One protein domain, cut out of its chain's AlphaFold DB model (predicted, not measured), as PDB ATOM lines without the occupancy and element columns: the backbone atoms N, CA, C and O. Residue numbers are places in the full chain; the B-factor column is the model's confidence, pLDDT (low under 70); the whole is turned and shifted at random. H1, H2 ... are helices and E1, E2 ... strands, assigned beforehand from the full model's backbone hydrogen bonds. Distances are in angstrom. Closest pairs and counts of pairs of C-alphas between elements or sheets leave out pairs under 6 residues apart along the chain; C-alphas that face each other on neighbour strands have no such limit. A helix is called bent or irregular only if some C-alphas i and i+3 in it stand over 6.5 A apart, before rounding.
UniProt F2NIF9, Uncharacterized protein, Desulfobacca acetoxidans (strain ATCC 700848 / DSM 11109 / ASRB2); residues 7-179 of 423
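Overview. This is residues 7 to 179 of the 423 residues of an uncharacterized protein of Desulfobacca acetoxidans (strain ATCC 700848 / DSM 11109 / ASRB2) (UniProt F2NIF9). A small parallel sheet of four strands, E1 to E4, has H1 and H5 over one face, with the short H2 on that same side but beside the strands, and beyond them the long H8 crosses H5. H8 folds back on H7, and this hairpin reaches from near the sheet to the far end, where H6 and the long loop of residues 99 to 116 lie. The printed part has 173 residues, in order E1 H1 E2 H2 H3 H4 E3 H5 H6 H7 H8 E4, mixed helices and strands, with sheet order E1 E2 E3 E4. It is compact, with a radius of gyration of the C-alphas of 16.2 A and spans of 49 by 36 by 24 A.

Along the chain. E1, residues 7 to 9, begins at C-alpha 7 (41.874, 69.944, 43.071). H1, residues 21 to 41, is 29.8 A long, has a kink of 39 degrees near residue 28 and is irregular, with C-alphas 22 and 25 8.3 A apart. E2 is residues 44 to 48, 13.0 A; H2 is 49 to 53, H3 is 56 to 59, H4 is 63 to 70. E3 is residues 81 to 85, 12.8 A; H5 is 90 to 98, H6 is 117 to 127, 15.5 A, and H7 is 138 to 147, 14.8 A. H8, residues 152 to 170, is 26.9 A long. E4, residues 175 to 178, ends at C-alpha 178 (57.003, 72.353, 49.375).

Arrangement. In the sheet N 46 and O 7 are 2.8 A apart, N 84 and O 47 2.7 A, and N 83 and O 175 2.8 A, within hydrogen-bond range. E1, H1, E2 form a strand-helix-strand unit, two parallel neighbour strands with a helix between, its crossover right-handed; E2, H2 H3 H4, E3 and E3, H5 H6 H7 H8, E4 are two more. H1 and H5 make two layers with the sheet, helices on one face, at heights over the sheet of 12.5 A and 10.0 A. H2 is on the same face, over none of the strands. H8, the hub, touches H3 (C-alphas of Leu 59 and Ser 161 closest, 5.3 A), H4, H5 and H7. H7 and H8 form a helical hairpin at a shallow tilt of 4 degrees, opposite ways, with the C-alphas of Leu 142 and Val 155 closest, 6.4 A. H6 is close to H7 but not clearly touching, the C-alphas of Val 123 and Phe 145 closest, 6.9 A. Every O i to N i+4 pair is within range in H2, H4, H6 and H8, against 15 of 17 in H1, 4 of 5 in H5 and 5 of 6 in H7; H3 is too short for such a pair.

Size, cuts and confidence. The two C-alphas farthest apart, those of Glu 75 and Lys 129, are 50.6 A apart. The printed part has no cut. The links E1 to H1 and H5 to H6 are long. Mean pLDDT of the printed part is 87.6, and it is under 70 at residues 19 to 27, 29 and 74 to 76.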
ATOM      1  N   LEU A   7      42.802  70.522  42.096       87.88
ATOM      2  CA  LEU A   7      41.874  69.944  43.071       87.88
ATOM      3  C   LEU A   7      42.624  69.441  44.298       87.88
ATOM      4  O   LEU A   7      43.589  68.708  44.146       87.88
ATOM      5  N   LEU A   8      42.128  69.769  45.488       86.69
ATOM      6  CA  LEU A   8      42.430  69.060  46.727       86.69
ATOM      7  C   LEU A   8      41.155  68.316  47.140       86.69
ATOM      8  O   LEU A   8      40.169  68.942  47.532       86.69
ATOM      9  N   ALA A   9      41.151  66.991  47.013       79.81
ATOM     10  CA  ALA A   9      39.996  66.176  47.368       79.81
ATOM     11  C   ALA A   9      40.172  65.584  48.767       79.81
ATOM     12  O   ALA A   9      41.147  64.888  49.044       79.81
ATOM     13  N   ASN A  10      39.191  65.827  49.633       77.25
ATOM     14  CA  ASN A  10      39.171  65.293  50.993       77.25
ATOM     15  C   ASN A  10      39.048  63.766  51.041       77.25
ATOM     16  O   ASN A  10      39.438  63.154  52.024       77.25
ATOM     17  N   PHE A  11      38.541  63.152  49.975       80.12
ATOM     18  CA  PHE A  11      38.391  61.708  49.848       80.12
ATOM     19  C   PHE A  11      39.706  60.944  50.088       80.12
ATOM     20  O   PHE A  11      39.681  59.831  50.598       80.12
ATOM     21  N   TYR A  12      40.849  61.561  49.774       85.62
ATOM     22  CA  TYR A  12      42.182  60.979  49.956       85.62
ATOM     23  C   TYR A  12      42.798  61.256  51.328       85.62
ATOM     24  O   TYR A  12      43.964  60.945  51.537       85.62
ATOM     25  N   ASP A  13      42.063  61.836  52.270       85.38
ATOM     26  CA  ASP A  13      42.568  62.081  53.618       85.38
ATOM     27  C   ASP A  13      42.933  60.772  54.338       85.38
ATOM     28  O   ASP A  13      42.172  59.805  54.282       85.38
ATOM     29  N   SER A  14      44.079  60.724  55.027       85.12
ATOM     30  CA  SER A  14      44.556  59.481  55.649       85.12
ATOM     31  C   SER A  14      43.597  58.951  56.722       85.12
ATOM     32  O   SER A  14      43.387  57.743  56.810       85.12
ATOM     33  N   VAL A  15      42.915  59.838  57.456       82.19
ATOM     34  CA  VAL A  15      41.925  59.464  58.481       82.19
ATOM     35  C   VAL A  15      40.729  58.739  57.864       82.19
ATOM     36  O   VAL A  15      40.235  57.758  58.420       82.19
ATOM     37  N   ARG A  16      40.285  59.180  56.682       76.69
ATOM     38  CA  ARG A  16      39.168  58.573  55.939       76.69
ATOM     39  C   ARG A  16      39.533  57.225  55.316       76.69
ATOM     40  O   ARG A  16      38.644  56.463  54.953       76.69
ATOM     41  N   GLN A  17      40.825  56.915  55.224       77.62
ATOM     42  CA  GLN A  17      41.340  55.654  54.687       77.62
ATOM     43  C   GLN A  17      41.526  54.558  55.749       77.62
ATOM     44  O   GLN A  17      41.978  53.464  55.415       77.62
ATOM     45  N   ARG A  18      41.145  54.793  57.013       79.50
ATOM     46  CA  ARG A  18      41.234  53.809  58.114       79.50
ATOM     47  C   ARG A  18      40.229  52.644  58.002       79.50
ATOM     48  O   ARG A  18      39.935  51.983  58.991       79.50
ATOM     49  N   VAL A  19      39.669  52.395  56.817       66.62
ATOM     50  CA  VAL A  19      38.667  51.343  56.588       66.62
ATOM     51  C   VAL A  19      39.278  49.964  56.909       66.62
ATOM     52  O   VAL A  19      40.428  49.718  56.523       66.62
ATOM     53  N   PRO A  20      38.557  49.063  57.611       59.41
ATOM     54  CA  PRO A  20      39.053  47.739  57.972       59.41
ATOM     55  C   PRO A  20      39.474  46.879  56.775       59.41
ATOM     56  O   PRO A  20      38.986  47.019  55.654       59.41
ATOM     57  N   SER A  21      40.353  45.915  57.046       56.16
ATOM     58  CA  SER A  21      40.980  45.040  56.050       56.16
ATOM     59  C   SER A  21      40.018  44.195  55.204       56.16
ATOM     60  O   SER A  21      40.361  43.765  54.104       56.16
ATOM     61  N   THR A  22      38.803  43.965  55.690       52.81
ATOM     62  CA  THR A  22      37.801  43.089  55.071       52.81
ATOM     63  C   THR A  22      37.110  43.694  53.844       52.81
ATOM     64  O   THR A  22      36.447  42.968  53.107       52.81
ATOM     65  N   GLU A  23      37.278  44.995  53.589       58.91
ATOM     66  CA  GLU A  23      36.645  45.709  52.466       58.91
ATOM     67  C   GLU A  23      37.654  46.163  51.381       58.91
ATOM     68  O   GLU A  23      37.268  46.756  50.368       58.91
ATOM     69  N   ARG A  24      38.936  45.797  51.560       58.59
ATOM     70  CA  ARG A  24      40.121  46.297  50.831       58.59
ATOM     71  C   ARG A  24      39.993  46.300  49.308       58.59
ATOM     72  O   ARG A  24      40.148  47.354  48.703       58.59
ATOM     73  N   ASP A  25      39.714  45.159  48.678       56.66
ATOM     74  CA  ASP A  25      39.801  45.058  47.209       56.66
ATOM     75  C   ASP A  25      38.733  45.894  46.495       56.66
ATOM     76  O   ASP A  25      38.988  46.505  45.457       56.66
ATOM     77  N   LYS A  26      37.529  45.967  47.073       57.81
ATOM     78  CA  LYS A  26      36.427  46.755  46.503       57.81
ATOM     79  C   LYS A  26      36.668  48.248  46.673       57.81
ATOM     80  O   LYS A  26      36.366  49.018  45.764       57.81
ATOM     81  N   ASP A  27      37.216  48.651  47.813       66.50
ATOM     82  CA  ASP A  27      37.501  50.057  48.070       66.50
ATOM     83  C   ASP A  27      38.723  50.529  47.283       66.50
ATOM     84  O   ASP A  27      38.690  51.629  46.740       66.50
ATOM     85  N   ARG A  28      39.742  49.683  47.093       72.06
ATOM     86  CA  ARG A  28      40.912  49.991  46.258       72.06
ATOM     87  C   ARG A  28      40.524  50.389  44.835       72.06
ATOM     88  O   ARG A  28      40.979  51.419  44.343       72.06
ATOM     89  N   GLU A  29      39.650  49.622  44.184       69.69
ATOM     90  CA  GLU A  29      39.191  49.936  42.825       69.69
ATOM     91  C   GLU A  29      38.334  51.212  42.776       69.69
ATOM     92  O   GLU A  29      38.439  52.000  41.833       69.69
ATOM     93  N   LEU A  30      37.549  51.486  43.824       71.00
ATOM     94  CA  LEU A  30      36.826  52.752  43.962       71.00
ATOM     95  C   LEU A  30      37.782  53.940  44.131       71.00
ATOM     96  O   LEU A  30      37.590  54.965  43.473       71.00
ATOM     97  N   PHE A  31      38.819  53.808  44.964       74.94
ATOM     98  CA  PHE A  31      39.859  54.823  45.135       74.94
ATOM     99  C   PHE A  31      40.593  55.084  43.822       74.94
ATOM    100  O   PHE A  31      40.714  56.242  43.423       74.94
ATOM    101  N   ARG A  32      40.992  54.027  43.103       79.31
ATOM    102  CA  ARG A  32      41.592  54.128  41.765       79.31
ATOM    103  C   ARG A  32      40.667  54.862  40.801       79.31
ATOM    104  O   ARG A  32      41.032  55.909  40.267       79.31
ATOM    105  N   GLY A  33      39.445  54.376  40.602       73.25
ATOM    106  CA  GLY A  33      38.496  54.994  39.675       73.25
ATOM    107  C   GLY A  33      38.200  56.458  40.017       73.25
ATOM    108  O   GLY A  33      38.134  57.304  39.121       73.25
ATOM    109  N   ARG A  34      38.106  56.792  41.311       80.12
ATOM    110  CA  ARG A  34      37.928  58.175  41.767       80.12
ATOM    111  C   ARG A  34      39.156  59.040  41.491       80.12
ATOM    112  O   ARG A  34      38.992  60.144  40.978       80.12
ATOM    113  N   LEU A  35      40.361  58.528  41.727       81.62
ATOM    114  CA  LEU A  35      41.623  59.211  41.431       81.62
ATOM    115  C   LEU A  35      41.746  59.544  39.948       81.62
ATOM    116  O   LEU A  35      42.102  60.665  39.569       81.62
ATOM    117  N   ARG A  36      41.381  58.593  39.087       78.62
ATOM    118  CA  ARG A  36      41.351  58.817  37.645       78.62
ATOM    119  C   ARG A  36      40.296  59.842  37.247       78.62
ATOM    120  O   ARG A  36      40.580  60.719  36.442       78.62
ATOM    121  N   LEU A  37      39.098  59.780  37.822       76.31
ATOM    122  CA  LEU A  37      38.055  60.769  37.554       76.31
ATOM    123  C   LEU A  37      38.482  62.178  37.981       76.31
ATOM    124  O   LEU A  37      38.366  63.123  37.204       76.31
ATOM    125  N   ASP A  38      39.010  62.325  39.191       79.50
ATOM    126  CA  ASP A  38      39.454  63.607  39.731       79.50
ATOM    127  C   ASP A  38      40.559  64.220  38.858       79.50
ATOM    128  O   ASP A  38      40.498  65.409  38.531       79.50
ATOM    129  N   THR A  39      41.508  63.395  38.399       80.12
ATOM    130  CA  THR A  39      42.562  63.796  37.453       80.12
ATOM    131  C   THR A  39      42.057  64.010  36.024       80.12
ATOM    132  O   THR A  39      42.739  64.668  35.250       80.12
ATOM    133  N   LEU A  40      40.885  63.521  35.620       75.44
ATOM    134  CA  LEU A  40      40.279  63.870  34.325       75.44
ATOM    135  C   LEU A  40      39.480  65.177  34.404       75.44
ATOM    136  O   LEU A  40      39.525  65.990  33.480       75.44
ATOM    137  N   LEU A  41      38.769  65.402  35.513       72.06
ATOM    138  CA  LEU A  41      37.964  66.606  35.746       72.06
ATOM    139  C   LEU A  41      38.824  67.839  36.040       72.06
ATOM    140  O   LEU A  41      38.433  68.967  35.721       72.06
ATOM    141  N   HIS A  42      39.990  67.632  36.650       77.44
ATOM    142  CA  HIS A  42      40.917  68.686  37.041       77.44
ATOM    143  C   HIS A  42      42.261  68.477  36.375       77.44
ATOM    144  O   HIS A  42      42.733  67.353  36.262       77.44
ATOM    145  N   LYS A  43      42.909  69.575  35.973       78.81
ATOM    146  CA  LYS A  43      44.219  69.525  35.316       78.81
ATOM    147  C   LYS A  43      45.287  68.921  36.224       78.81
ATOM    148  O   LYS A  43      46.194  68.276  35.709       78.81
ATOM    149  N   LYS A  44      45.166  69.104  37.539       88.00
ATOM    150  CA  LYS A  44      46.127  68.599  38.515       88.00
ATOM    151  C   LYS A  44      45.434  68.272  39.831       88.00
ATOM    152  O   LYS A  44      44.732  69.116  40.389       88.00
ATOM    153  N   LEU A  45      45.628  67.050  40.305       90.69
ATOM    154  CA  LEU A  45      45.244  66.629  41.640       90.69
ATOM    155  C   LEU A  45      46.394  66.934  42.595       90.69
ATOM    156  O   LEU A  45      47.538  66.572  42.341       90.69
ATOM    157  N   VAL A  46      46.078  67.615  43.683       92.12
ATOM    158  CA  VAL A  46      47.010  67.944  44.749       92.12
ATOM    159  C   VAL A  46      46.753  67.001  45.915       92.12
ATOM    160  O   VAL A  46      45.634  66.934  46.418       92.12
ATOM    161  N   LEU A  47      47.790  66.284  46.335       93.19
ATOM    162  CA  LEU A  47      47.785  65.405  47.505       93.19
ATOM    163  C   LEU A  47      48.762  65.959  48.540       93.19
ATOM    164  O   LEU A  47      49.787  66.522  48.166       93.19
ATOM    165  N   THR A  48      48.471  65.828  49.831       92.44
ATOM    166  CA  THR A  48      49.429  66.220  50.876       92.44
ATOM    167  C   THR A  48      50.382  65.071  51.195       92.44
ATOM    168  O   THR A  48      50.075  63.904  50.954       92.44
ATOM    169  N   ASP A  49      51.536  65.392  51.769       93.50
ATOM    170  CA  ASP A  49      52.467  64.394  52.300       93.50
ATOM    171  C   ASP A  49      51.796  63.402  53.264       93.50
ATOM    172  O   ASP A  49      52.040  62.209  53.152       93.50
ATOM    173  N   ALA A  50      50.892  63.846  54.139       92.38
ATOM    174  CA  ALA A  50      50.140  62.968  55.035       92.38
ATOM    175  C   ALA A  50      49.222  61.998  54.272       92.38
ATOM    176  O   ALA A  50      49.140  60.829  54.632       92.38
ATOM    177  N   MET A  51      48.576  62.439  53.185       92.25
ATOM    178  CA  MET A  51      47.756  61.546  52.354       92.25
ATOM    179  C   MET A  51      48.597  60.428  51.728       92.25
ATOM    180  O   MET A  51      48.115  59.312  51.606       92.25
ATOM    181  N   ILE A  52      49.849  60.713  51.362       94.00
ATOM    182  CA  ILE A  52      50.760  59.741  50.742       94.00
ATOM    183  C   ILE A  52      51.443  58.842  51.779       94.00
ATOM    184  O   ILE A  52      51.520  57.632  51.598       94.00
ATOM    185  N   LEU A  53      51.958  59.434  52.858       95.62
ATOM    186  CA  LEU A  53      52.821  58.763  53.833       95.62
ATOM    187  C   LEU A  53      52.038  58.068  54.952       95.62
ATOM    188  O   LEU A  53      52.580  57.179  55.600       95.62
ATOM    189  N   ASP A  54      50.785  58.463  55.181       94.94
ATOM    190  CA  ASP A  54      49.904  57.893  56.207       94.94
ATOM    191  C   ASP A  54      48.585  57.348  55.622       94.94
ATOM    192  O   ASP A  54      47.823  56.657  56.298       94.94
ATOM    193  N   GLY A  55      48.282  57.643  54.354       91.50
ATOM    194  CA  GLY A  55      47.096  57.124  53.683       91.50
ATOM    195  C   GLY A  55      47.297  55.688  53.222       91.50
ATOM    196  O   GLY A  55      48.066  55.418  52.301       91.50
ATOM    197  N   ARG A  56      46.553  54.767  53.836       87.81
ATOM    198  CA  ARG A  56      46.608  53.330  53.559       87.81
ATOM    199  C   ARG A  56      46.530  52.976  52.071       87.81
ATOM    200  O   ARG A  56      47.354  52.201  51.608       87.81
ATOM    201  N   TYR A  57      45.606  53.578  51.320       87.50
ATOM    202  CA  TYR A  57      45.471  53.340  49.881       87.50
ATOM    203  C   TYR A  57      46.776  53.640  49.133       87.50
ATOM    204  O   TYR A  57      47.207  52.834  48.323       87.50
ATOM    205  N   PHE A  58      47.442  54.761  49.425       91.44
ATOM    206  CA  PHE A  58      48.691  55.122  48.743       91.44
ATOM    207  C   PHE A  58      49.884  54.286  49.200       91.44
ATOM    208  O   PHE A  58      50.817  54.090  48.425       91.44
ATOM    209  N   LEU A  59      49.859  53.783  50.432       91.69
ATOM    210  CA  LEU A  59      50.874  52.858  50.926       91.69
ATOM    211  C   LEU A  59      50.742  51.473  50.284       91.69
ATOM    212  O   LEU A  59      51.749  50.793  50.114       91.69
ATOM    213  N   ASP A  60      49.540  51.078  49.876       88.25
ATOM    214  CA  ASP A  60      49.289  49.798  49.206       88.25
ATOM    215  C   ASP A  60      49.451  49.891  47.666       88.25
ATOM    216  O   ASP A  60      49.300  48.897  46.950       88.25
ATOM    217  N   GLU A  61      49.775  51.078  47.143       88.69
ATOM    218  CA  GLU A  61      50.037  51.348  45.727       88.69
ATOM    219  C   GLU A  61      51.510  51.678  45.484       88.69
ATOM    220  O   GLU A  61      52.171  52.320  46.304       88.69
ATOM    221  N   THR A  62      52.028  51.319  44.307       89.94
ATOM    222  CA  THR A  62      53.336  51.825  43.885       89.94
ATOM    223  C   THR A  62      53.178  53.159  43.141       89.94
ATOM    224  O   THR A  62      52.261  53.314  42.330       89.94
ATOM    225  N   PRO A  63      54.087  54.133  43.340       89.88
ATOM    226  CA  PRO A  63      54.061  55.414  42.635       89.88
ATOM    227  C   PRO A  63      53.986  55.273  41.115       89.88
ATOM    228  O   PRO A  63      53.267  56.019  40.460       89.88
ATOM    229  N   ASN A  64      54.717  54.304  40.557       86.38
ATOM    230  CA  ASN A  64      54.783  54.091  39.114       86.38
ATOM    231  C   ASN A  64      53.453  53.581  38.557       86.38
ATOM    232  O   ASN A  64      52.969  54.123  37.568       86.38
ATOM    233  N   GLU A  65      52.843  52.578  39.197       85.44
ATOM    234  CA  GLU A  65      51.531  52.065  38.786       85.44
ATOM    235  C   GLU A  65      50.456  53.142  38.917       85.44
ATOM    236  O   GLU A  65      49.639  53.313  38.014       85.44
ATOM    237  N   LEU A  66      50.491  53.909  40.011       86.38
ATOM    238  CA  LEU A  66      49.557  54.998  40.253       86.38
ATOM    239  C   LEU A  66      49.658  56.069  39.163       86.38
ATOM    240  O   LEU A  66      48.641  56.450  38.584       86.38
ATOM    241  N   LEU A  67      50.874  56.551  38.883       84.69
ATOM    242  CA  LEU A  67      51.128  57.596  37.892       84.69
ATOM    243  C   LEU A  67      50.767  57.144  36.482       84.69
ATOM    244  O   LEU A  67      50.126  57.909  35.765       84.69
ATOM    245  N   GLU A  68      51.129  55.919  36.108       83.25
ATOM    246  CA  GLU A  68      50.779  55.350  34.807       83.25
ATOM    247  C   GLU A  68      49.261  55.246  34.650       83.25
ATOM    248  O   GLU A  68      48.695  55.652  33.636       83.25
ATOM    249  N   PHE A  69      48.571  54.809  35.702       82.25
ATOM    250  CA  PHE A  69      47.119  54.708  35.712       82.25
ATOM    251  C   PHE A  69      46.422  56.072  35.561       82.25
ATOM    252  O   PHE A  69      45.411  56.187  34.860       82.25
ATOM    253  N   VAL A  70      46.952  57.135  36.179       81.75
ATOM    254  CA  VAL A  70      46.378  58.489  36.067       81.75
ATOM    255  C   VAL A  70      46.907  59.305  34.888       81.75
ATOM    256  O   VAL A  70      46.396  60.400  34.635       81.75
ATOM    257  N   LYS A  71      47.879  58.794  34.130       78.38
ATOM    258  CA  LYS A  71      48.467  59.462  32.966       78.38
ATOM    259  C   LYS A  71      47.413  59.705  31.887       78.38
ATOM    260  O   LYS A  71      46.580  58.841  31.608       78.38
ATOM    261  N   ARG A  72      47.346  60.906  31.308       72.00
ATOM    262  CA  ARG A  72      46.338  61.214  30.268       72.00
ATOM    263  C   ARG A  72      46.838  60.923  28.859       72.00
ATOM    264  O   ARG A  72      46.046  60.484  28.031       72.00
ATOM    265  N   SER A  73      48.118  61.167  28.605       71.62
ATOM    266  CA  SER A  73      48.780  60.894  27.333       71.62
ATOM    267  C   SER A  73      50.254  60.557  27.575       71.62
ATOM    268  O   SER A  73      50.822  60.957  28.593       71.62
ATOM    269  N   ASP A  74      50.886  59.850  26.638       67.94
ATOM    270  CA  ASP A  74      52.329  59.583  26.689       67.94
ATOM    271  C   ASP A  74      53.193  60.829  26.471       67.94
ATOM    272  O   ASP A  74      54.369  60.831  26.828       67.94
ATOM    273  N   GLU A  75      52.596  61.892  25.932       67.31
ATOM    274  CA  GLU A  75      53.250  63.159  25.597       67.31
ATOM    275  C   GLU A  75      53.107  64.218  26.711       67.31
ATOM    276  O   GLU A  75      53.752  65.270  26.660       67.31
ATOM    277  N   ASP A  76      52.283  63.954  27.733       66.00
ATOM    278  CA  ASP A  76      52.069  64.856  28.864       66.00
ATOM    279  C   ASP A  76      53.305  64.861  29.775       66.00
ATOM    280  O   ASP A  76      53.480  64.014  30.650       66.00
ATOM    281  N   ASN A  77      54.151  65.876  29.601       70.12
ATOM    282  CA  ASN A  77      55.328  66.100  30.446       70.12
ATOM    283  C   ASN A  77      54.992  66.636  31.853       70.12
ATOM    284  O   ASN A  77      55.887  66.727  32.692       70.12
ATOM    285  N   ASP A  78      53.740  67.034  32.119       76.50
ATOM    286  CA  ASP A  78      53.310  67.502  33.440       76.50
ATOM    287  C   ASP A  78      52.490  66.417  34.155       76.50
ATOM    288  O   ASP A  78      51.372  66.120  33.722       76.50
ATOM    289  N   PRO A  79      52.995  65.821  35.251       82.50
ATOM    290  CA  PRO A  79      52.286  64.750  35.927       82.50
ATOM    291  C   PRO A  79      50.951  65.249  36.507       82.50
ATOM    292  O   PRO A  79      50.875  66.332  37.103       82.50
ATOM    293  N   PRO A  80      49.879  64.448  36.380       85.19
ATOM    294  CA  PRO A  80      48.529  64.821  36.807       85.19
ATOM    295  C   PRO A  80      48.377  64.879  38.333       85.19
ATOM    296  O   PRO A  80      47.384  65.423  38.816       85.19
ATOM    297  N   ILE A  81      49.345  64.344  39.083       90.94
ATOM    298  CA  ILE A  81      49.412  64.393  40.545       90.94
ATOM    299  C   ILE A  81      50.584  65.278  40.964       90.94
ATOM    300  O   ILE A  81      51.708  65.126  40.486       90.94
ATOM    301  N   GLU A  82      50.314  66.185  41.894       92.69
ATOM    302  CA  GLU A  82      51.308  66.987  42.590       92.69
ATOM    303  C   GLU A  82      51.209  66.718  44.090       92.69
ATOM    304  O   GLU A  82      50.151  66.888  44.696       92.69
ATOM    305  N   ILE A  83      52.324  66.331  44.699       94.06
ATOM    306  CA  ILE A  83      52.402  66.061  46.128       94.06
ATOM    307  C   ILE A  83      52.948  67.301  46.817       94.06
ATOM    308  O   ILE A  83      54.047  67.779  46.535       94.06
ATOM    309  N   ARG A  84      52.156  67.844  47.724       93.19
ATOM    310  CA  ARG A  84      52.484  69.008  48.524       93.19
ATOM    311  C   ARG A  84      53.114  68.534  49.825       93.19
ATOM    312  O   ARG A  84      52.440  67.891  50.625       93.19
ATOM    313  N   THR A  85      54.363  68.915  50.060       92.00
ATOM    314  CA  THR A  85      55.160  68.489  51.217       92.00
ATOM    315  C   THR A  85      55.410  69.638  52.192       92.00
ATOM    316  O   THR A  85      55.635  70.776  51.790       92.00
ATOM    317  N   ARG A  86      55.417  69.361  53.496       88.06
ATOM    318  CA  ARG A  86      55.809  70.343  54.529       88.06
ATOM    319  C   ARG A  86      57.312  70.651  54.550       88.06
ATOM    320  O   ARG A  86      57.735  71.601  55.199       88.06
ATOM    321  N   SER A  87      58.097  69.823  53.869       89.88
ATOM    322  CA  SER A  87      59.557  69.876  53.786       89.88
ATOM    323  C   SER A  87      60.005  69.755  52.326       89.88
ATOM    324  O   SER A  87      59.176  69.559  51.438       89.88
ATOM    325  N   GLU A  88      61.303  69.888  52.056       89.19
ATOM    326  CA  GLU A  88      61.839  69.784  50.690       89.19
ATOM    327  C   GLU A  88      61.665  68.377  50.091       89.19
ATOM    328  O   GLU A  88      61.383  68.251  48.898       89.19
ATOM    329  N   GLY A  89      61.752  67.335  50.924       92.88
ATOM    330  CA  GLY A  89      61.564  65.939  50.545       92.88
ATOM    331  C   GLY A  89      60.440  65.238  51.313       92.88
ATOM    332  O   GLY A  89      59.913  65.745  52.308       92.88
ATOM    333  N   LEU A  90      60.043  64.061  50.820       95.81
ATOM    334  CA  LEU A  90      59.075  63.183  51.485       95.81
ATOM    335  C   LEU A  90      59.665  62.538  52.744       95.81
ATOM    336  O   LEU A  90      58.939  62.323  53.709       95.81
ATOM    337  N   GLU A  91      60.968  62.262  52.740       96.19
ATOM    338  CA  GLU A  91      61.688  61.680  53.875       96.19
ATOM    339  C   GLU A  91      61.678  62.650  55.067       96.19
ATOM    340  O   GLU A  91      61.221  62.317  56.162       96.19
ATOM    341  N   GLU A  92      62.048  63.908  54.827       94.81
ATOM    342  CA  GLU A  92      61.990  64.975  55.826       94.81
ATOM    343  C   GLU A  92      60.547  65.290  56.231       94.81
ATOM    344  O   GLU A  92      60.289  65.605  57.394       94.81
ATOM    345  N   ALA A  93      59.588  65.171  55.306       94.81
ATOM    346  CA  ALA A  93      58.174  65.340  55.621       94.81
ATOM    347  C   ALA A  93      57.652  64.237  56.560       94.81
ATOM    348  O   ALA A  93      56.884  64.552  57.475       94.81
ATOM    349  N   LEU A  94      58.092  62.981  56.382       96.75
ATOM    350  CA  LEU A  94      57.777  61.866  57.281       96.75
ATOM    351  C   LEU A  94      58.366  62.099  58.671       96.75
ATOM    352  O   LEU A  94      57.662  61.995  59.671       96.75
ATOM    353  N   ILE A  95      59.631  62.503  58.751       95.75
ATOM    354  CA  ILE A  95      60.260  62.886  60.021       95.75
ATOM    355  C   ILE A  95      59.487  64.049  60.664       95.75
ATOM    356  O   ILE A  95      59.163  64.038  61.855       95.75
ATOM    357  N   GLY A  96      59.082  65.023  59.852       92.50
ATOM    358  CA  GLY A  96      58.210  66.121  60.241       92.50
ATOM    359  C   GLY A  96      56.783  65.704  60.617       92.50
ATOM    360  O   GLY A  96      56.013  66.576  61.016       92.50
ATOM    361  N   LEU A  97      56.371  64.434  60.504       91.94
ATOM    362  CA  LEU A  97      55.130  63.907  61.101       91.94
ATOM    363  C   LEU A  97      55.292  63.594  62.589       91.94
ATOM    364  O   LEU A  97      54.294  63.671  63.293       91.94
ATOM    365  N   VAL A  98      56.507  63.351  63.091       94.06
ATOM    366  CA  VAL A  98      56.758  63.018  64.513       94.06
ATOM    367  C   VAL A  98      57.623  64.042  65.244       94.06
ATOM    368  O   VAL A  98      57.577  64.119  66.468       94.06
ATOM    369  N   LYS A  99      58.369  64.887  64.526       92.69
ATOM    370  CA  LYS A  99      59.166  65.967  65.127       92.69
ATOM    371  C   LYS A  99      58.406  67.296  65.139       92.69
ATOM    372  O   LYS A  99      57.530  67.554  64.297       92.69
ATOM    373  N   LYS A 100      58.748  68.158  66.099       83.75
ATOM    374  CA  LYS A 100      58.250  69.533  66.209       83.75
ATOM    375  C   LYS A 100      59.443  70.457  66.408       83.75
ATOM    376  O   LYS A 100      60.134  70.344  67.405       83.75
ATOM    377  N   THR A 101      59.646  71.407  65.498       81.12
ATOM    378  CA  THR A 101      60.778  72.341  65.566       81.12
ATOM    379  C   THR A 101      60.898  72.990  66.946       81.12
ATOM    380  O   THR A 101      59.981  73.685  67.388       81.12
ATOM    381  N   GLY A 102      62.042  72.776  67.601       82.88
ATOM    382  CA  GLY A 102      62.355  73.356  68.909       82.88
ATOM    383  C   GLY A 102      61.709  72.647  70.103       82.88
ATOM    384  O   GLY A 102      61.574  73.275  71.152       82.88
ATOM    385  N   ALA A 103      61.283  71.390  69.960       86.75
ATOM    386  CA  ALA A 103      60.806  70.568  71.067       86.75
ATOM    387  C   ALA A 103      61.893  69.591  71.557       86.75
ATOM    388  O   ALA A 103      62.765  69.170  70.808       86.75
ATOM    389  N   ASP A 104      61.821  69.195  72.830       92.69
ATOM    390  CA  ASP A 104      62.687  68.136  73.382       92.69
ATOM    391  C   ASP A 104      62.095  66.729  73.174       92.69
ATOM    392  O   ASP A 104      62.775  65.705  73.324       92.69
ATOM    393  N   LYS A 105      60.795  66.680  72.867       94.06
ATOM    394  CA  LYS A 105      59.966  65.480  72.760       94.06
ATOM    395  C   LYS A 105      59.350  65.376  71.376       94.06
ATOM    396  O   LYS A 105      59.050  66.397  70.752       94.06
ATOM    397  N   LEU A 106      59.129  64.143  70.924       94.00
ATOM    398  CA  LEU A 106      58.337  63.909  69.721       94.00
ATOM    399  C   LEU A 106      56.895  64.383  69.957       94.00
ATOM    400  O   LEU A 106      56.413  64.452  71.088       94.00
ATOM    401  N   LYS A 107      56.203  64.748  68.880       89.94
ATOM    402  CA  LYS A 107      54.785  65.112  68.940       89.94
ATOM    403  C   LYS A 107      53.913  63.870  68.805       89.94
ATOM    404  O   LYS A 107      54.272  62.946  68.076       89.94
ATOM    405  N   SER A 108      52.729  63.899  69.414       89.38
ATOM    406  CA  SER A 108      51.690  62.920  69.100       89.38
ATOM    407  C   SER A 108      51.330  63.013  67.626       89.38
ATOM    408  O   SER A 108      50.996  64.083  67.103       89.38
ATOM    409  N   PHE A 109      51.366  61.866  66.963       91.31
ATOM    410  CA  PHE A 109      50.848  61.718  65.621       91.31
ATOM    411  C   PHE A 109      50.098  60.400  65.514       91.31
ATOM    412  O   PHE A 109      50.659  59.337  65.776       91.31
ATOM    413  N   GLN A 110      48.824  60.484  65.132       91.25
ATOM    414  CA  GLN A 110      47.976  59.311  64.997       91.25
ATOM    415  C   GLN A 110      48.105  58.731  63.587       91.25
ATOM    416  O   GLN A 110      47.361  59.115  62.686       91.25
ATOM    417  N   PHE A 111      49.053  57.806  63.408       93.56
ATOM    418  CA  PHE A 111      49.324  57.151  62.128       93.56
ATOM    419  C   PHE A 111      48.147  56.284  61.675       93.56
ATOM    420  O   PHE A 111      48.013  55.138  62.093       93.56
ATOM    421  N   SER A 112      47.302  56.819  60.797       91.56
ATOM    422  CA  SER A 112      46.179  56.117  60.161       91.56
ATOM    423  C   SER A 112      46.609  54.859  59.411       91.56
ATOM    424  O   SER A 112      45.797  53.958  59.215       91.56
ATOM    425  N   ALA A 113      47.875  54.789  59.006       92.19
ATOM    426  CA  ALA A 113      48.446  53.611  58.383       92.19
ATOM    427  C   ALA A 113      48.606  52.419  59.346       92.19
ATOM    428  O   ALA A 113      48.720  51.286  58.878       92.19
ATOM    429  N   ILE A 114      48.594  52.641  60.665       93.31
ATOM    430  CA  ILE A 114      48.536  51.559  61.650       93.31
ATOM    431  C   ILE A 114      47.098  51.026  61.678       93.31
ATOM    432  O   ILE A 114      46.166  51.764  62.004       93.31
ATOM    433  N   GLU A 115      46.921  49.764  61.271       88.25
ATOM    434  CA  GLU A 115      45.610  49.169  61.007       88.25
ATOM    435  C   GLU A 115      44.806  48.955  62.281       88.25
ATOM    436  O   GLU A 115      43.608  49.229  62.294       88.25
ATOM    437  N   ASP A 116      45.473  48.458  63.318       90.38
ATOM    438  CA  ASP A 116      44.854  48.199  64.603       90.38
ATOM    439  C   ASP A 116      44.686  49.505  65.385       90.38
ATOM    440  O   ASP A 116      45.618  50.304  65.532       90.38
ATOM    441  N   ASP A 117      43.464  49.734  65.856       89.50
ATOM    442  CA  ASP A 117      43.086  50.970  66.527       89.50
ATOM    443  C   ASP A 117      43.794  51.114  67.882       89.50
ATOM    444  O   ASP A 117      44.254  52.214  68.197       89.50
ATOM    445  N   GLU A 118      43.949  50.017  68.634       91.62
ATOM    446  CA  GLU A 118      44.608  50.009  69.945       91.62
ATOM    447  C   GLU A 118      46.114  50.271  69.799       91.62
ATOM    448  O   GLU A 118      46.659  51.138  70.484       91.62
ATOM    449  N   GLN A 119      46.787  49.611  68.849       94.38
ATOM    450  CA  GLN A 119      48.199  49.866  68.537       94.38
ATOM    451  C   GLN A 119      48.426  51.309  68.089       94.38
ATOM    452  O   GLN A 119      49.395  51.953  68.491       94.38
ATOM    453  N   ARG A 120      47.528  51.847  67.260       93.19
ATOM    454  CA  ARG A 120      47.622  53.227  66.778       93.19
ATOM    455  C   ARG A 120      47.489  54.238  67.917       93.19
ATOM    456  O   ARG A 120      48.217  55.234  67.938       93.19
ATOM    457  N   GLU A 121      46.563  54.014  68.844       90.81
ATOM    458  CA  GLU A 121      46.417  54.839  70.047       90.81
ATOM    459  C   GLU A 121      47.645  54.720  70.952       90.81
ATOM    460  O   GLU A 121      48.228  55.746  71.308       90.81
ATOM    461  N   HIS A 122      48.117  53.499  71.206       94.19
ATOM    462  CA  HIS A 122      49.320  53.247  71.997       94.19
ATOM    463  C   HIS A 122      50.554  53.972  71.437       94.19
ATOM    464  O   HIS A 122      51.223  54.707  72.165       94.19
ATOM    465  N   VAL A 123      50.815  53.862  70.129       95.06
ATOM    466  CA  VAL A 123      51.910  54.584  69.458       95.06
ATOM    467  C   VAL A 123      51.768  56.095  69.624       95.06
ATOM    468  O   VAL A 123      52.747  56.784  69.905       95.06
ATOM    469  N   THR A 124      50.551  56.625  69.477       92.25
ATOM    470  CA  THR A 124      50.297  58.067  69.610       92.25
ATOM    471  C   THR A 124      50.672  58.574  71.005       92.25
ATOM    472  O   THR A 124      51.275  59.642  71.124       92.25
ATOM    473  N   GLU A 125      50.337  57.811  72.049       91.38
ATOM    474  CA  GLU A 125      50.634  58.145  73.447       91.38
ATOM    475  C   GLU A 125      52.111  57.963  73.810       91.38
ATOM    476  O   GLU A 125      52.671  58.767  74.561       91.38
ATOM    477  N   GLU A 126      52.760  56.917  73.297       95.38
ATOM    478  CA  GLU A 126      54.170  56.644  73.580       95.38
ATOM    479  C   GLU A 126      55.108  57.618  72.867       95.38
ATOM    480  O   GLU A 126      56.124  58.011  73.446       95.38
ATOM    481  N   LEU A 127      54.765  58.079  71.658       94.44
ATOM    482  CA  LEU A 127      55.570  59.061  70.924       94.44
ATOM    483  C   LEU A 127      55.846  60.314  71.765       94.44
ATOM    484  O   LEU A 127      57.001  60.713  71.886       94.44
ATOM    485  N   GLU A 128      54.844  60.886  72.436       91.38
ATOM    486  CA  GLU A 128      55.021  62.102  73.254       91.38
ATOM    487  C   GLU A 128      55.983  61.927  74.442       91.38
ATOM    488  O   GLU A 128      56.495  62.906  74.997       91.38
ATOM    489  N   LYS A 129      56.259  60.682  74.840       94.25
ATOM    490  CA  LYS A 129      57.178  60.356  75.937       94.25
ATOM    491  C   LYS A 129      58.627  60.261  75.451       94.25
ATOM    492  O   LYS A 129      59.550  60.499  76.245       94.25
ATOM    493  N   ARG A 130      58.839  59.980  74.162       96.12
ATOM    494  CA  ARG A 130      60.156  59.807  73.528       96.12
ATOM    495  C   ARG A 130      60.844  61.135  73.229       96.12
ATOM    496  O   ARG A 130      60.209  62.169  73.020       96.12
ATOM    497  N   SER A 131      62.172  61.125  73.267       96.12
ATOM    498  CA  SER A 131      62.988  62.286  72.930       96.12
ATOM    499  C   SER A 131      63.015  62.514  71.425       96.12
ATOM    500  O   SER A 131      63.142  61.577  70.645       96.12
ATOM    501  N   GLU A 132      63.007  63.783  71.016       95.19
ATOM    502  CA  GLU A 132      63.211  64.151  69.613       95.19
ATOM    503  C   GLU A 132      64.553  63.631  69.050       95.19
ATOM    504  O   GLU A 132      64.664  63.345  67.855       95.19
ATOM    505  N   SER A 133      65.560  63.470  69.914       94.94
ATOM    506  CA  SER A 133      66.886  62.960  69.547       94.94
ATOM    507  C   SER A 133      66.902  61.485  69.130       94.94
ATOM    508  O   SER A 133      67.855  61.063  68.483       94.94
ATOM    509  N   GLU A 134      65.849  60.721  69.450       96.62
ATOM    510  CA  GLU A 134      65.702  59.317  69.039       96.62
ATOM    511  C   GLU A 134      65.379  59.175  67.543       96.62
ATOM    512  O   GLU A 134      65.534  58.088  67.001       96.62
ATOM    513  N   VAL A 135      64.952  60.253  66.866       96.94
ATOM    514  CA  VAL A 135      64.596  60.236  65.438       96.94
ATOM    515  C   VAL A 135      65.545  61.131  64.653       96.94
ATOM    516  O   VAL A 135      65.413  62.364  64.642       96.94
ATOM    517  N   THR A 136      66.500  60.507  63.972       95.50
ATOM    518  CA  THR A 136      67.449  61.181  63.076       95.50
ATOM    519  C   THR A 136      67.112  60.956  61.611       95.50
ATOM    520  O   THR A 136      67.218  61.891  60.819       95.50
ATOM    521  N   ASP A 137      66.627  59.761  61.282       96.62
ATOM    522  CA  ASP A 137      66.130  59.392  59.964       96.62
ATOM    523  C   ASP A 137      64.749  58.720  60.055       96.62
ATOM    524  O   ASP A 137      64.190  58.511  61.136       96.62
ATOM    525  N   TRP A 138      64.150  58.406  58.908       96.75
ATOM    526  CA  TRP A 138      62.826  57.784  58.870       96.75
ATOM    527  C   TRP A 138      62.811  56.328  59.364       96.75
ATOM    528  O   TRP A 138      61.769  55.849  59.813       96.75
ATOM    529  N   THR A 139      63.938  55.611  59.308       98.00
ATOM    530  CA  THR A 139      64.032  54.226  59.794       98.00
ATOM    531  C   THR A 139      63.975  54.163  61.315       98.00
ATOM    532  O   THR A 139      63.489  53.176  61.869       98.00
ATOM    533  N   ASP A 140      64.393  55.229  62.005       98.25
ATOM    534  CA  ASP A 140      64.233  55.357  63.454       98.25
ATOM    535  C   ASP A 140      62.755  55.345  63.868       98.25
ATOM    536  O   ASP A 140      62.405  54.746  64.883       98.25
ATOM    537  N   ILE A 141      61.857  55.896  63.043       97.88
ATOM    538  CA  ILE A 141      60.404  55.836  63.286       97.88
ATOM    539  C   ILE A 141      59.924  54.380  63.285       97.88
ATOM    540  O   ILE A 141      59.175  53.971  64.170       97.88
ATOM    541  N   LEU A 142      60.404  53.561  62.343       98.19
ATOM    542  CA  LEU A 142      60.080  52.133  62.304       98.19
ATOM    543  C   LEU A 142      60.665  51.370  63.495       98.19
ATOM    544  O   LEU A 142      60.037  50.434  63.985       98.19
ATOM    545  N   LYS A 143      61.868  51.730  63.966       98.19
ATOM    546  CA  LYS A 143      62.445  51.143  65.189       98.19
ATOM    547  C   LYS A 143      61.554  51.445  66.391       98.19
ATOM    548  O   LYS A 143      61.202  50.517  67.111       98.19
ATOM    549  N   LEU A 144      61.115  52.697  66.538       97.94
ATOM    550  CA  LEU A 144      60.179  53.093  67.589       97.94
ATOM    551  C   LEU A 144      58.861  52.318  67.498       97.94
ATOM    552  O   LEU A 144      58.396  51.816  68.512       97.94
ATOM    553  N   PHE A 145      58.292  52.135  66.302       98.06
ATOM    554  CA  PHE A 145      57.075  51.330  66.139       98.06
ATOM    555  C   PHE A 145      57.261  49.876  66.583       98.06
ATOM    556  O   PHE A 145      56.382  49.325  67.239       98.06
ATOM    557  N   ARG A 146      58.414  49.261  66.291       97.94
ATOM    558  CA  ARG A 146      58.733  47.905  66.775       97.94
ATOM    559  C   ARG A 146      58.865  47.856  68.297       97.94
ATOM    560  O   ARG A 146      58.404  46.901  68.908       97.94
ATOM    561  N   GLU A 147      59.489  48.865  68.904       97.62
ATOM    562  CA  GLU A 147      59.589  48.984  70.367       97.62
ATOM    563  C   GLU A 147      58.227  49.202  71.037       97.62
ATOM    564  O   GLU A 147      58.026  48.751  72.159       97.62
ATOM    565  N   MET A 148      57.308  49.881  70.349       97.38
ATOM    566  CA  MET A 148      55.919  50.117  70.763       97.38
ATOM    567  C   MET A 148      54.986  48.961  70.362       97.38
ATOM    568  O   MET A 148      53.775  49.141  70.292       97.38
ATOM    569  N   GLU A 149      55.545  47.788  70.054       96.88
ATOM    570  CA  GLU A 149      54.796  46.553  69.800       96.88
ATOM    571  C   GLU A 149      53.770  46.648  68.652       96.88
ATOM    572  O   GLU A 149      52.781  45.913  68.622       96.88
ATOM    573  N   VAL A 150      54.015  47.521  67.663       96.81
ATOM    574  CA  VAL A 150      53.257  47.510  66.403       96.81
ATOM    575  C   VAL A 150      53.531  46.197  65.677       96.81
ATOM    576  O   VAL A 150      54.675  45.736  65.618       96.81
ATOM    577  N   ASP A 151      52.483  45.607  65.099       96.31
ATOM    578  CA  ASP A 151      52.596  44.322  64.416       96.31
ATOM    579  C   ASP A 151      53.678  44.357  63.327       96.31
ATOM    580  O   ASP A 151      53.788  45.298  62.534       96.31
ATOM    581  N   LYS A 152      54.472  43.286  63.287       97.00
ATOM    582  CA  LYS A 152      55.607  43.124  62.388       97.00
ATOM    583  C   LYS A 152      55.186  43.273  60.927       97.00
ATOM    584  O   LYS A 152      55.883  43.961  60.185       97.00
ATOM    585  N   GLU A 153      54.066  42.666  60.528       94.69
ATOM    586  CA  GLU A 153      53.565  42.754  59.149       94.69
ATOM    587  C   GLU A 153      53.261  44.209  58.769       94.69
ATOM    588  O   GLU A 153      53.611  44.667  57.679       94.69
ATOM    589  N   ASN A 154      52.685  44.977  59.698       93.94
ATOM    590  CA  ASN A 154      52.392  46.383  59.469       93.94
ATOM    591  C   ASN A 154      53.673  47.221  59.346       93.94
ATOM    592  O   ASN A 154      53.811  47.992  58.399       93.94
ATOM    593  N   VAL A 155      54.646  47.028  60.243       97.44
ATOM    594  CA  VAL A 155      55.933  47.740  60.168       97.44
ATOM    595  C   VAL A 155      56.674  47.423  58.864       97.44
ATOM    596  O   VAL A 155      57.178  48.339  58.220       97.44
ATOM    597  N   GLU A 156      56.725  46.156  58.447       96.88
ATOM    598  CA  GLU A 156      57.362  45.750  57.186       96.88
ATOM    599  C   GLU A 156      56.648  46.350  55.967       96.88
ATOM    600  O   GLU A 156      57.301  46.786  55.016       96.88
ATOM    601  N   ARG A 157      55.313  46.429  55.991       94.94
ATOM    602  CA  ARG A 157      54.541  47.109  54.945       94.94
ATOM    603  C   ARG A 157      54.908  48.590  54.867       94.94
ATOM    604  O   ARG A 157      55.257  49.055  53.788       94.94
ATOM    605  N   LEU A 158      54.893  49.309  55.994       96.81
ATOM    606  CA  LEU A 158      55.281  50.725  56.047       96.81
ATOM    607  C   LEU A 158      56.704  50.944  55.532       96.81
ATOM    608  O   LEU A 158      56.931  51.847  54.732       96.81
ATOM    609  N   GLU A 159      57.643  50.091  55.943       97.94
ATOM    610  CA  GLU A 159      59.035  50.143  55.503       97.94
ATOM    611  C   GLU A 159      59.165  50.034  53.985       97.94
ATOM    612  O   GLU A 159      59.788  50.889  53.351       97.94
ATOM    613  N   ASN A 160      58.528  49.020  53.398       96.69
ATOM    614  CA  ASN A 160      58.554  48.800  51.959       96.69
ATOM    615  C   ASN A 160      57.892  49.958  51.202       96.69
ATOM    616  O   ASN A 160      58.467  50.484  50.246       96.69
ATOM    617  N   SER A 161      56.707  50.389  51.639       95.62
ATOM    618  CA  SER A 161      55.947  51.444  50.972       95.62
ATOM    619  C   SER A 161      56.679  52.782  51.017       95.62
ATOM    620  O   SER A 161      56.877  53.413  49.978       95.62
ATOM    621  N   TRP A 162      57.146  53.211  52.192       97.75
ATOM    622  CA  TRP A 162      57.883  54.467  52.333       97.75
ATOM    623  C   TRP A 162      59.164  54.472  51.502       97.75
ATOM    624  O   TRP A 162      59.394  55.427  50.756       97.75
ATOM    625  N   ALA A 163      59.948  53.390  51.533       97.25
ATOM    626  CA  ALA A 163      61.159  53.274  50.726       97.25
ATOM    627  C   ALA A 163      60.875  53.451  49.222       97.25
ATOM    628  O   ALA A 163      61.600  54.173  48.533       97.25
ATOM    629  N   VAL A 164      59.795  52.847  48.716       96.00
ATOM    630  CA  VAL A 164      59.381  52.968  47.310       96.00
ATOM    631  C   VAL A 164      58.975  54.407  46.962       96.00
ATOM    632  O   VAL A 164      59.383  54.923  45.917       96.00
ATOM    633  N   TRP A 165      58.214  55.083  47.828       96.00
ATOM    634  CA  TRP A 165      57.817  56.481  47.625       96.00
ATOM    635  C   TRP A 165      59.017  57.440  47.640       96.00
ATOM    636  O   TRP A 165      59.110  58.329  46.787       96.00
ATOM    637  N   PHE A 166      59.972  57.240  48.552       96.50
ATOM    638  CA  PHE A 166      61.194  58.049  48.616       96.50
ATOM    639  C   PHE A 166      62.078  57.847  47.389       96.50
ATOM    640  O   PHE A 166      62.580  58.816  46.818       96.50
ATOM    641  N   GLU A 167      62.229  56.607  46.934       95.75
ATOM    642  CA  GLU A 167      62.999  56.302  45.733       95.75
ATOM    643  C   GLU A 167      62.362  56.907  44.472       95.75
ATOM    644  O   GLU A 167      63.064  57.449  43.614       95.75
ATOM    645  N   ALA A 168      61.030  56.884  44.368       93.50
ATOM    646  CA  ALA A 168      60.313  57.522  43.266       93.50
ATOM    647  C   ALA A 168      60.508  59.051  43.247       93.50
ATOM    648  O   ALA A 168      60.654  59.638  42.171       93.50
ATOM    649  N   GLN A 169      60.576  59.702  44.418       94.00
ATOM    650  CA  GLN A 169      60.942  61.119  44.504       94.00
ATOM    651  C   GLN A 169      62.391  61.354  44.057       94.00
ATOM    652  O   GLN A 169      62.632  62.228  43.225       94.00
ATOM    653  N   LYS A 170      63.349  60.556  44.553       93.50
ATOM    654  CA  LYS A 170      64.781  60.667  44.203       93.50
ATOM    655  C   LYS A 170      65.014  60.514  42.697       93.50
ATOM    656  O   LYS A 170      65.821  61.238  42.117       93.50
ATOM    657  N   LYS A 171      64.249  59.639  42.037       90.94
ATOM    658  CA  LYS A 171      64.261  59.444  40.576       90.94
ATOM    659  C   LYS A 171      63.474  60.491  39.782       90.94
ATOM    660  O   LYS A 171      63.415  60.393  38.561       90.94
ATOM    661  N   SER A 172      62.896  61.494  40.446       86.88
ATOM    662  CA  SER A 172      62.068  62.538  39.826       86.88
ATOM    663  C   SER A 172      60.842  61.996  39.077       86.88
ATOM    664  O   SER A 172      60.356  62.629  38.142       86.88
ATOM    665  N   TYR A 173      60.321  60.834  39.484       86.00
ATOM    666  CA  TYR A 173      59.052  60.314  38.961       86.00
ATOM    667  C   TYR A 173      57.855  61.054  39.560       86.00
ATOM    668  O   TYR A 173      56.813  61.182  38.926       86.00
ATOM    669  N   LEU A 174      58.018  61.583  40.774       88.00
ATOM    670  CA  LEU A 174      56.995  62.344  41.480       88.00
ATOM    671  C   LEU A 174      57.174  63.848  41.265       88.00
ATOM    672  O   LEU A 174      58.276  64.379  41.393       88.00
ATOM    673  N   CYS A 175      56.069  64.569  41.057       90.00
ATOM    674  CA  CYS A 175      56.064  66.020  41.224       90.00
ATOM    675  C   CYS A 175      55.799  66.355  42.689       90.00
ATOM    676  O   CYS A 175      54.654  66.342  43.137       90.00
ATOM    677  N   THR A 176      56.857  66.666  43.432       92.06
ATOM    678  CA  THR A 176      56.762  67.125  44.820       92.06
ATOM    679  C   THR A 176      57.031  68.620  44.909       92.06
ATOM    680  O   THR A 176      57.955  69.123  44.270       92.06
ATOM    681  N   ARG A 177      56.241  69.351  45.698       91.38
ATOM    682  CA  ARG A 177      56.449  70.783  45.932       91.38
ATOM    683  C   ARG A 177      56.263  71.132  47.406       91.38
ATOM    684  O   ARG A 177      55.209  70.795  47.951       91.38
ATOM    685  N   PRO A 178      57.186  71.896  48.013       89.81
ATOM    686  CA  PRO A 178      57.003  72.353  49.375       89.81
ATOM    687  C   PRO A 178      55.789  73.287  49.507       89.81
ATOM    688  O   PRO A 178      55.293  73.884  48.533       89.81
ATOM    689  N   TRP A 179      55.271  73.387  50.726       84.50
ATOM    690  CA  TRP A 179      54.271  74.374  51.113       84.50
ATOM    691  C   TRP A 179      54.978  75.712  51.342       84.50
ATOM    692  O   TRP A 179      55.808  75.837  52.234       84.50
TER     693      TRP A 179